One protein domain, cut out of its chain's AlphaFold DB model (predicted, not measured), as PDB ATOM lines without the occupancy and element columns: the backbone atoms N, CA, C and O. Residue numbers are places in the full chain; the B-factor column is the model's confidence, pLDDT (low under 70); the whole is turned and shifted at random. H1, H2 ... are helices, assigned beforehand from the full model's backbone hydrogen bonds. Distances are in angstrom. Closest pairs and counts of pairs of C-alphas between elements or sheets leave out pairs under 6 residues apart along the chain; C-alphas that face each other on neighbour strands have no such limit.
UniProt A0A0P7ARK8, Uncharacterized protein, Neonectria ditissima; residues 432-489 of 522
ATOM      1  N   GLY A 432     132.136  87.106 144.417       83.44
ATOM      2  CA  GLY A 432     132.946  87.659 143.333       83.44
ATOM      3  C   GLY A 432     132.426  87.329 141.929       83.44
ATOM      4  O   GLY A 432     132.625  88.112 141.000       83.44
ATOM      5  N   LYS A 433     131.741  86.197 141.722       83.50
ATOM      6  CA  LYS A 433     131.020  85.930 140.460       83.50
ATOM      7  C   LYS A 433     129.776  86.798 140.324       83.50
ATOM      8  O   LYS A 433     129.496  87.255 139.221       83.50
ATOM      9  N   ILE A 434     129.060  87.051 141.418       83.12
ATOM     10  CA  ILE A 434     127.860  87.899 141.405       83.12
ATOM     11  C   ILE A 434     128.226  89.332 141.010       83.12
ATOM     12  O   ILE A 434     127.600  89.884 140.108       83.12
ATOM     13  N   TRP A 435     129.278  89.899 141.608       91.69
ATOM     14  CA  TRP A 435     129.758  91.237 141.245       91.69
ATOM     15  C   TRP A 435     130.206  91.314 139.788       91.69
ATOM     16  O   TRP A 435     129.746  92.183 139.059       91.69
ATOM     17  N   ARG A 436     130.989  90.338 139.309       90.38
ATOM     18  CA  ARG A 436     131.403  90.299 137.896       90.38
ATOM     19  C   ARG A 436     130.223  90.252 136.925       90.38
ATOM     20  O   ARG A 436     130.263  90.910 135.892       90.38
ATOM     21  N   LEU A 437     129.175  89.495 137.249       89.75
ATOM     22  CA  LEU A 437     127.959  89.439 136.433       89.75
ATOM     23  C   LEU A 437     127.171  90.755 136.476       89.75
ATOM     24  O   LEU A 437     126.585  91.147 135.467       89.75
ATOM     25  N   ALA A 438     127.146  91.432 137.626       91.88
ATOM     26  CA  ALA A 438     126.531  92.748 137.754       91.88
ATOM     27  C   ALA A 438     127.279  93.789 136.907       91.88
ATOM     28  O   ALA A 438     126.643  94.485 136.114       91.88
ATOM     29  N   ASP A 439     128.610  93.811 136.992       92.94
ATOM     30  CA  ASP A 439     129.472  94.705 136.214       92.94
ATOM     31  C   ASP A 439     129.325  94.450 134.707       92.94
ATOM     32  O   ASP A 439     129.148  95.381 133.919       92.94
ATOM     33  N   GLU A 440     129.319  93.182 134.286       93.06
ATOM     34  CA  GLU A 440     129.117  92.814 132.883       93.06
ATOM     35  C   GLU A 440     127.739  93.260 132.376       93.06
ATOM     36  O   GLU A 440     127.611  93.797 131.270       93.06
ATOM     37  N   LYS A 441     126.691  93.083 133.187       91.69
ATOM     38  CA  LYS A 441     125.335  93.510 132.835       91.69
ATOM     39  C   LYS A 441     125.234  95.032 132.731       91.69
ATOM     40  O   LYS A 441     124.592  95.521 131.799       91.69
ATOM     41  N   GLN A 442     125.884  95.765 133.633       93.75
ATOM     42  CA  GLN A 442     125.927  97.223 133.609       93.75
ATOM     43  C   GLN A 442     126.649  97.740 132.358       93.75
ATOM     44  O   GLN A 442     126.136  98.627 131.674       93.75
ATOM     45  N   GLU A 443     127.788  97.153 131.989       92.25
ATOM     46  CA  GLU A 443     128.506  97.555 130.775       92.25
ATOM     47  C   GLU A 443     127.703  97.218 129.507       92.25
ATOM     48  O   GLU A 443     127.628  98.022 128.572       92.25
ATOM     49  N   GLN A 444     127.005  96.077 129.475       92.56
ATOM     50  CA  GLN A 444     126.089  95.759 128.376       92.56
ATOM     51  C   GLN A 444     124.943  96.769 128.255       92.56
ATOM     52  O   GLN A 444     124.535  97.113 127.140       92.56
ATOM     53  N   GLU A 445     124.397  97.238 129.373       93.25
ATOM     54  CA  GLU A 445     123.353  98.261 129.382       93.25
ATOM     55  C   GLU A 445     123.882  99.605 128.881       93.25
ATOM     56  O   GLU A 445     123.267 100.213 127.998       93.25
ATOM     57  N   ARG A 446     125.083  99.997 129.317       93.06
ATOM     58  CA  ARG A 446     125.766 101.194 128.820       93.06
ATOM     59  C   ARG A 446     125.966 101.144 127.305       93.06
ATOM     60  O   ARG A 446     125.617 102.091 126.600       93.06
ATOM     61  N   LEU A 447     126.433 100.015 126.773       93.06
ATOM     62  CA  LEU A 447     126.607  99.816 125.329       93.06
ATOM     63  C   LEU A 447     125.278  99.864 124.561       93.06
ATOM     64  O   LEU A 447     125.218 100.385 123.440       93.06
ATOM     65  N   ARG A 448     124.188  99.343 125.138       95.06
ATOM     66  CA  ARG A 448     122.847  99.449 124.539       95.06
ATOM     67  C   ARG A 448     122.375 100.896 124.497       95.06
ATOM     68  O   ARG A 448     121.842 101.320 123.467       95.06
ATOM     69  N   GLU A 449     122.591 101.660 125.561       92.38
ATOM     70  CA  GLU A 449     122.235 103.074 125.590       92.38
ATOM     71  C   GLU A 449     123.083 103.903 124.619       92.38
ATOM     72  O   GLU A 449     122.534 104.696 123.848       92.38
ATOM     73  N   GLU A 450     124.393 103.667 124.554       90.25
ATOM     74  CA  GLU A 450     125.273 104.311 123.576       90.25
ATOM     75  C   GLU A 450     124.806 104.031 122.142       90.25
ATOM     76  O   GLU A 450     124.710 104.949 121.320       90.25
ATOM     77  N   ARG A 451     124.418 102.785 121.841       91.44
ATOM     78  CA  ARG A 451     123.861 102.412 120.534       91.44
ATOM     79  C   ARG A 451     122.531 103.113 120.259       91.44
ATOM     80  O   ARG A 451     122.300 103.558 119.130       91.44
ATOM     81  N   ARG A 452     121.663 103.244 121.266       91.00
ATOM     82  CA  ARG A 452     120.392 103.977 121.163       91.00
ATOM     83  C   ARG A 452     120.637 105.451 120.851       91.00
ATOM     84  O   ARG A 452     120.020 105.988 119.931       91.00
ATOM     85  N   LEU A 453     121.566 106.092 121.557       87.44
ATOM     86  CA  LEU A 453     121.948 107.485 121.329       87.44
ATOM     87  C   LEU A 453     122.592 107.675 119.954       87.44
ATOM     88  O   LEU A 453     122.230 108.604 119.237       87.44
ATOM     89  N   ALA A 454     123.492 106.784 119.538       86.94
ATOM     90  CA  ALA A 454     124.100 106.828 118.210       86.94
ATOM     91  C   ALA A 454     123.051 106.706 117.093       86.94
ATOM     92  O   ALA A 454     123.078 107.476 116.132       86.94
ATOM     93  N   ASN A 455     122.076 105.804 117.243       88.00
ATOM     94  CA  ASN A 455     120.950 105.705 116.316       88.00
ATOM     95  C   ASN A 455     120.088 106.973 116.333       88.00
ATOM     96  O   ASN A 455     119.773 107.495 115.268       88.00
ATOM     97  N   LYS A 456     119.772 107.526 117.511       87.88
ATOM     98  CA  LYS A 456     119.028 108.791 117.627       87.88
ATOM     99  C   LYS A 456     119.719 109.924 116.859       87.88
ATOM    100  O   LYS A 456     119.060 110.635 116.109       87.88
ATOM    101  N   ARG A 457     121.049 110.039 116.968       81.56
ATOM    102  CA  ARG A 457     121.847 111.022 116.211       81.56
ATOM    103  C   ARG A 457     121.808 110.777 114.705       81.56
ATOM    104  O   ARG A 457     121.788 111.727 113.932       81.56
ATOM    105  N   ARG A 458     121.795 109.512 114.275       82.25
ATOM    106  CA  ARG A 458     121.789 109.143 112.852       82.25
ATOM    107  C   ARG A 458     120.482 109.506 112.144       82.25
ATOM    108  O   ARG A 458     120.526 109.841 110.964       82.25
ATOM    109  N   TYR A 459     119.354 109.430 112.845       81.69
ATOM    110  CA  TYR A 459     118.023 109.686 112.282       81.69
ATOM    111  C   TYR A 459     117.453 111.068 112.630       81.69
ATOM    112  O   TYR A 459     116.349 111.397 112.201       81.69
ATOM    113  N   GLN A 460     118.188 111.900 113.369       81.31
ATOM    114  CA  GLN A 460     117.775 113.279 113.612       81.31
ATOM    115  C   GLN A 460     117.897 114.128 112.332       81.31
ATOM    116  O   GLN A 460     118.932 114.089 111.654       81.31
ATOM    117  N   PRO A 461     116.887 114.958 112.010       84.31
ATOM    118  CA  PRO A 461     117.001 115.956 110.956       84.31
ATOM    119  C   PRO A 461     118.192 116.885 111.217       84.31
ATOM    120  O   PRO A 461     118.368 117.395 112.326       84.31
ATOM    121  N   ARG A 462     118.997 117.165 110.184       79.88
ATOM    122  CA  ARG A 462     120.201 118.016 110.299       79.88
ATOM    123  C   ARG A 462     119.924 119.399 110.907       79.88
ATOM    124  O   ARG A 462     120.802 119.958 111.558       79.88
ATOM    125  N   SER A 463     118.715 119.935 110.730       79.00
ATOM    126  CA  SER A 463     118.280 121.208 111.318       79.00
ATOM    127  C   SER A 463     118.155 121.155 112.845       79.00
ATOM    128  O   SER A 463     118.465 122.137 113.514       79.00
ATOM    129  N   GLN A 464     117.760 120.012 113.411       79.88
ATOM    130  CA  GLN A 464     117.694 119.809 114.860       79.88
ATOM    131  C   GLN A 464     119.087 119.594 115.457       79.88
ATOM    132  O   GLN A 464     119.383 120.155 116.505       79.88
ATOM    133  N   TRP A 465     119.980 118.899 114.743       76.44
ATOM    134  CA  TRP A 465     121.380 118.744 115.154       76.44
ATOM    135  C   TRP A 465     122.122 120.086 115.244       76.44
ATOM    136  O   TRP A 465     122.880 120.325 116.183       76.44
ATOM    137  N   ALA A 466     121.892 120.992 114.286       80.19
ATOM    138  CA  ALA A 466     122.471 122.334 114.317       80.19
ATOM    139  C   ALA A 466     121.960 123.154 115.515       80.19
ATOM    140  O   ALA A 466     122.760 123.808 116.184       80.19
ATOM    141  N   LYS A 467     120.658 123.064 115.823       83.88
ATOM    142  CA  LYS A 467     120.051 123.706 117.000       83.88
ATOM    143  C   LYS A 467     120.583 123.124 118.311       83.88
ATOM    144  O   LYS A 467     120.952 123.889 119.191       83.88
ATOM    145  N   GLU A 468     120.704 121.802 118.424       83.00
ATOM    146  CA  GLU A 468     121.258 121.132 119.610       83.00
ATOM    147  C   GLU A 468     122.736 121.491 119.819       83.00
ATOM    148  O   GLU A 468     123.153 121.808 120.930       83.00
ATOM    149  N   LYS A 469     123.534 121.526 118.744       85.06
ATOM    150  CA  LYS A 469     124.944 121.929 118.814       85.06
ATOM    151  C   LYS A 469     125.105 123.402 119.200       85.06
ATOM    152  O   LYS A 469     125.999 123.720 119.982       85.06
ATOM    153  N   ALA A 470     124.252 124.286 118.680       86.06
ATOM    154  CA  ALA A 470     124.234 125.698 119.058       86.06
ATOM    155  C   ALA A 470     123.803 125.885 120.521       86.06
ATOM    156  O   ALA A 470     124.486 126.583 121.261       86.06
ATOM    157  N   ALA A 471     122.750 125.191 120.964       86.69
ATOM    158  CA  ALA A 471     122.285 125.212 122.348       86.69
ATOM    159  C   ALA A 471     123.343 124.670 123.319       86.69
ATOM    160  O   ALA A 471     123.594 125.274 124.355       86.69
ATOM    161  N   LYS A 472     124.036 123.581 122.962       88.69
ATOM    162  CA  LYS A 472     125.122 123.022 123.777       88.69
ATOM    163  C   LYS A 472     126.321 123.966 123.870       88.69
ATOM    164  O   LYS A 472     126.931 124.061 124.927       88.69
ATOM    165  N   LYS A 473     126.648 124.678 122.786       89.25
ATOM    166  CA  LYS A 473     127.701 125.702 122.801       89.25
ATOM    167  C   LYS A 473     127.296 126.904 123.661       89.25
ATOM    168  O   LYS A 473     128.105 127.345 124.463       89.25
ATOM    169  N   ALA A 474     126.051 127.366 123.551       88.06
ATOM    170  CA  ALA A 474     125.523 128.449 124.379       88.06
ATOM    171  C   ALA A 474     125.481 128.073 125.870       88.06
ATOM    172  O   ALA A 474     125.850 128.886 126.708       88.06
ATOM    173  N   ALA A 475     125.107 126.832 126.200       88.00
ATOM    174  CA  ALA A 475     125.118 126.323 127.571       88.00
ATOM    175  C   ALA A 475     126.540 126.172 128.139       88.00
ATOM    176  O   ALA A 475     126.773 126.462 129.305       88.00
ATOM    177  N   ALA A 476     127.504 125.740 127.321       88.50
ATOM    178  CA  ALA A 476     128.906 125.690 127.733       88.50
ATOM    179  C   ALA A 476     129.486 127.097 127.948       88.50
ATOM    180  O   ALA A 476     130.256 127.310 128.876       88.50
ATOM    181  N   GLU A 477     129.097 128.062 127.115       87.62
ATOM    182  CA  GLU A 477     129.526 129.453 127.250       87.62
ATOM    183  C   GLU A 477     128.894 130.136 128.471       87.62
ATOM    184  O   GLU A 477     129.587 130.852 129.185       87.62
ATOM    185  N   SER A 478     127.615 129.886 128.768       86.44
ATOM    186  CA  SER A 478     126.983 130.406 129.986       86.44
ATOM    187  C   SER A 478     127.533 129.752 131.252       86.44
ATOM    188  O   SER A 478     127.726 130.443 132.246       86.44
ATOM    189  N   ALA A 479     127.853 128.455 131.217       86.44
ATOM    190  CA  ALA A 479     128.537 127.782 132.320       86.44
ATOM    191  C   ALA A 479     129.951 128.341 132.541       86.44
ATOM    192  O   ALA A 479     130.328 128.587 133.679       86.44
ATOM    193  N   ALA A 480     130.699 128.607 131.463       86.88
ATOM    194  CA  ALA A 480     132.026 129.216 131.547       86.88
ATOM    195  C   ALA A 480     131.989 130.663 132.073       86.88
ATOM    196  O   ALA A 480     132.903 131.083 132.778       86.88
ATOM    197  N   LYS A 481     130.939 131.431 131.746       85.06
ATOM    198  CA  LYS A 481     130.721 132.771 132.314       85.06
ATOM    199  C   LYS A 481     130.401 132.707 133.802       85.06
ATOM    200  O   LYS A 481     131.067 133.388 134.563       85.06
ATOM    201  N   ARG A 482     129.494 131.817 134.218       84.38
ATOM    202  CA  ARG A 482     129.194 131.598 135.643       84.38
ATOM    203  C   ARG A 482     130.429 131.189 136.436       84.38
ATOM    204  O   ARG A 482     130.736 131.825 137.424       84.38
ATOM    205  N   SER A 483     131.221 130.239 135.934       79.81
ATOM    206  CA  SER A 483     132.471 129.861 136.608       79.81
ATOM    207  C   SER A 483     133.497 130.995 136.682       79.81
ATOM    208  O   SER A 483     134.388 130.947 137.519       79.81
ATOM    209  N   ARG A 484     133.420 131.984 135.781       81.62
ATOM    210  CA  ARG A 484     134.291 133.162 135.809       81.62
ATOM    211  C   ARG A 484     133.778 134.216 136.790       81.62
ATOM    212  O   ARG A 484     134.590 134.792 137.491       81.62
ATOM    213  N   GLU A 485     132.466 134.426 136.854       81.06
ATOM    214  CA  GLU A 485     131.818 135.304 137.838       81.06
ATOM    215  C   GLU A 485     132.010 134.765 139.267       81.06
ATOM    216  O   GLU A 485     132.376 135.522 140.159       81.06
ATOM    217  N   ASP A 486     131.888 133.449 139.472       77.81
ATOM    218  CA  ASP A 486     132.163 132.795 140.761       77.81
ATOM    219  C   ASP A 486     133.653 132.900 141.160       77.81
ATOM    220  O   ASP A 486     133.986 133.014 142.340       77.81
ATOM    221  N   ALA A 487     134.566 132.892 140.179       76.69
ATOM    222  CA  ALA A 487     136.000 133.101 140.410       76.69
ATOM    223  C   ALA A 487     136.351 134.576 140.701       76.69
ATOM    224  O   ALA A 487     137.290 134.846 141.436       76.69
ATOM    225  N   GLU A 488     135.600 135.530 140.146       72.50
ATOM    226  CA  GLU A 488     135.800 136.966 140.385       72.50
ATOM    227  C   GLU A 488     135.228 137.397 141.746       72.50
ATOM    228  O   GLU A 488     135.841 138.196 142.447       72.50
ATOM    229  N   LEU A 489     134.105 136.812 142.180       67.62
ATOM    230  CA  LEU A 489     133.545 137.042 143.518       67.62
ATOM    231  C   LEU A 489     134.425 136.469 144.640       67.62
ATOM    232  O   LEU A 489     134.457 137.029 145.729       67.62
TER     233      LEU A 489
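What this domain is: This is residues 432 to 489 of the 522 residues of an uncharacterized protein of Neonectria ditissima (UniProt A0A0P7ARK8). Two long helices, H1 and then H2, meet near their ends as a wide, flat V with an empty space between its arms. The printed part has 58 residues, 56 of them in these two helices; the class is all helix, with no named strand. It is extended, with a radius of gyration of the C-alphas of 18.8 A and spans of 51 by 38 by 5 A.

Where its parts are: Find C-alpha 432 at (132.946, 87.659, 143.333); from there H1, residues 432 to 459, runs 40.9 A to C-alpha 459 at (118.023, 109.686, 112.282). After a tight link of 2 residues, H2, residues 462 to 489, runs 40.5 A to C-alpha 489 at (133.545, 137.042, 143.518).

How they stand to each other: Look at Arg 457 and Trp 465: their C-alphas, the closest of H1 and H2, are 7.8 A apart. The helices are close but not clearly touching. They run opposite ways at a steep tilt of 63 degrees. In H1 and H2 every O i to N i+4 pair is within hydrogen-bond range.

The domain as a whole: The C-alphas of Lys 433 and Leu 489, the two farthest apart, are 51.3 A apart. The printed part has no cut. Its mean pLDDT is 86.0, and residue 489 is under 70.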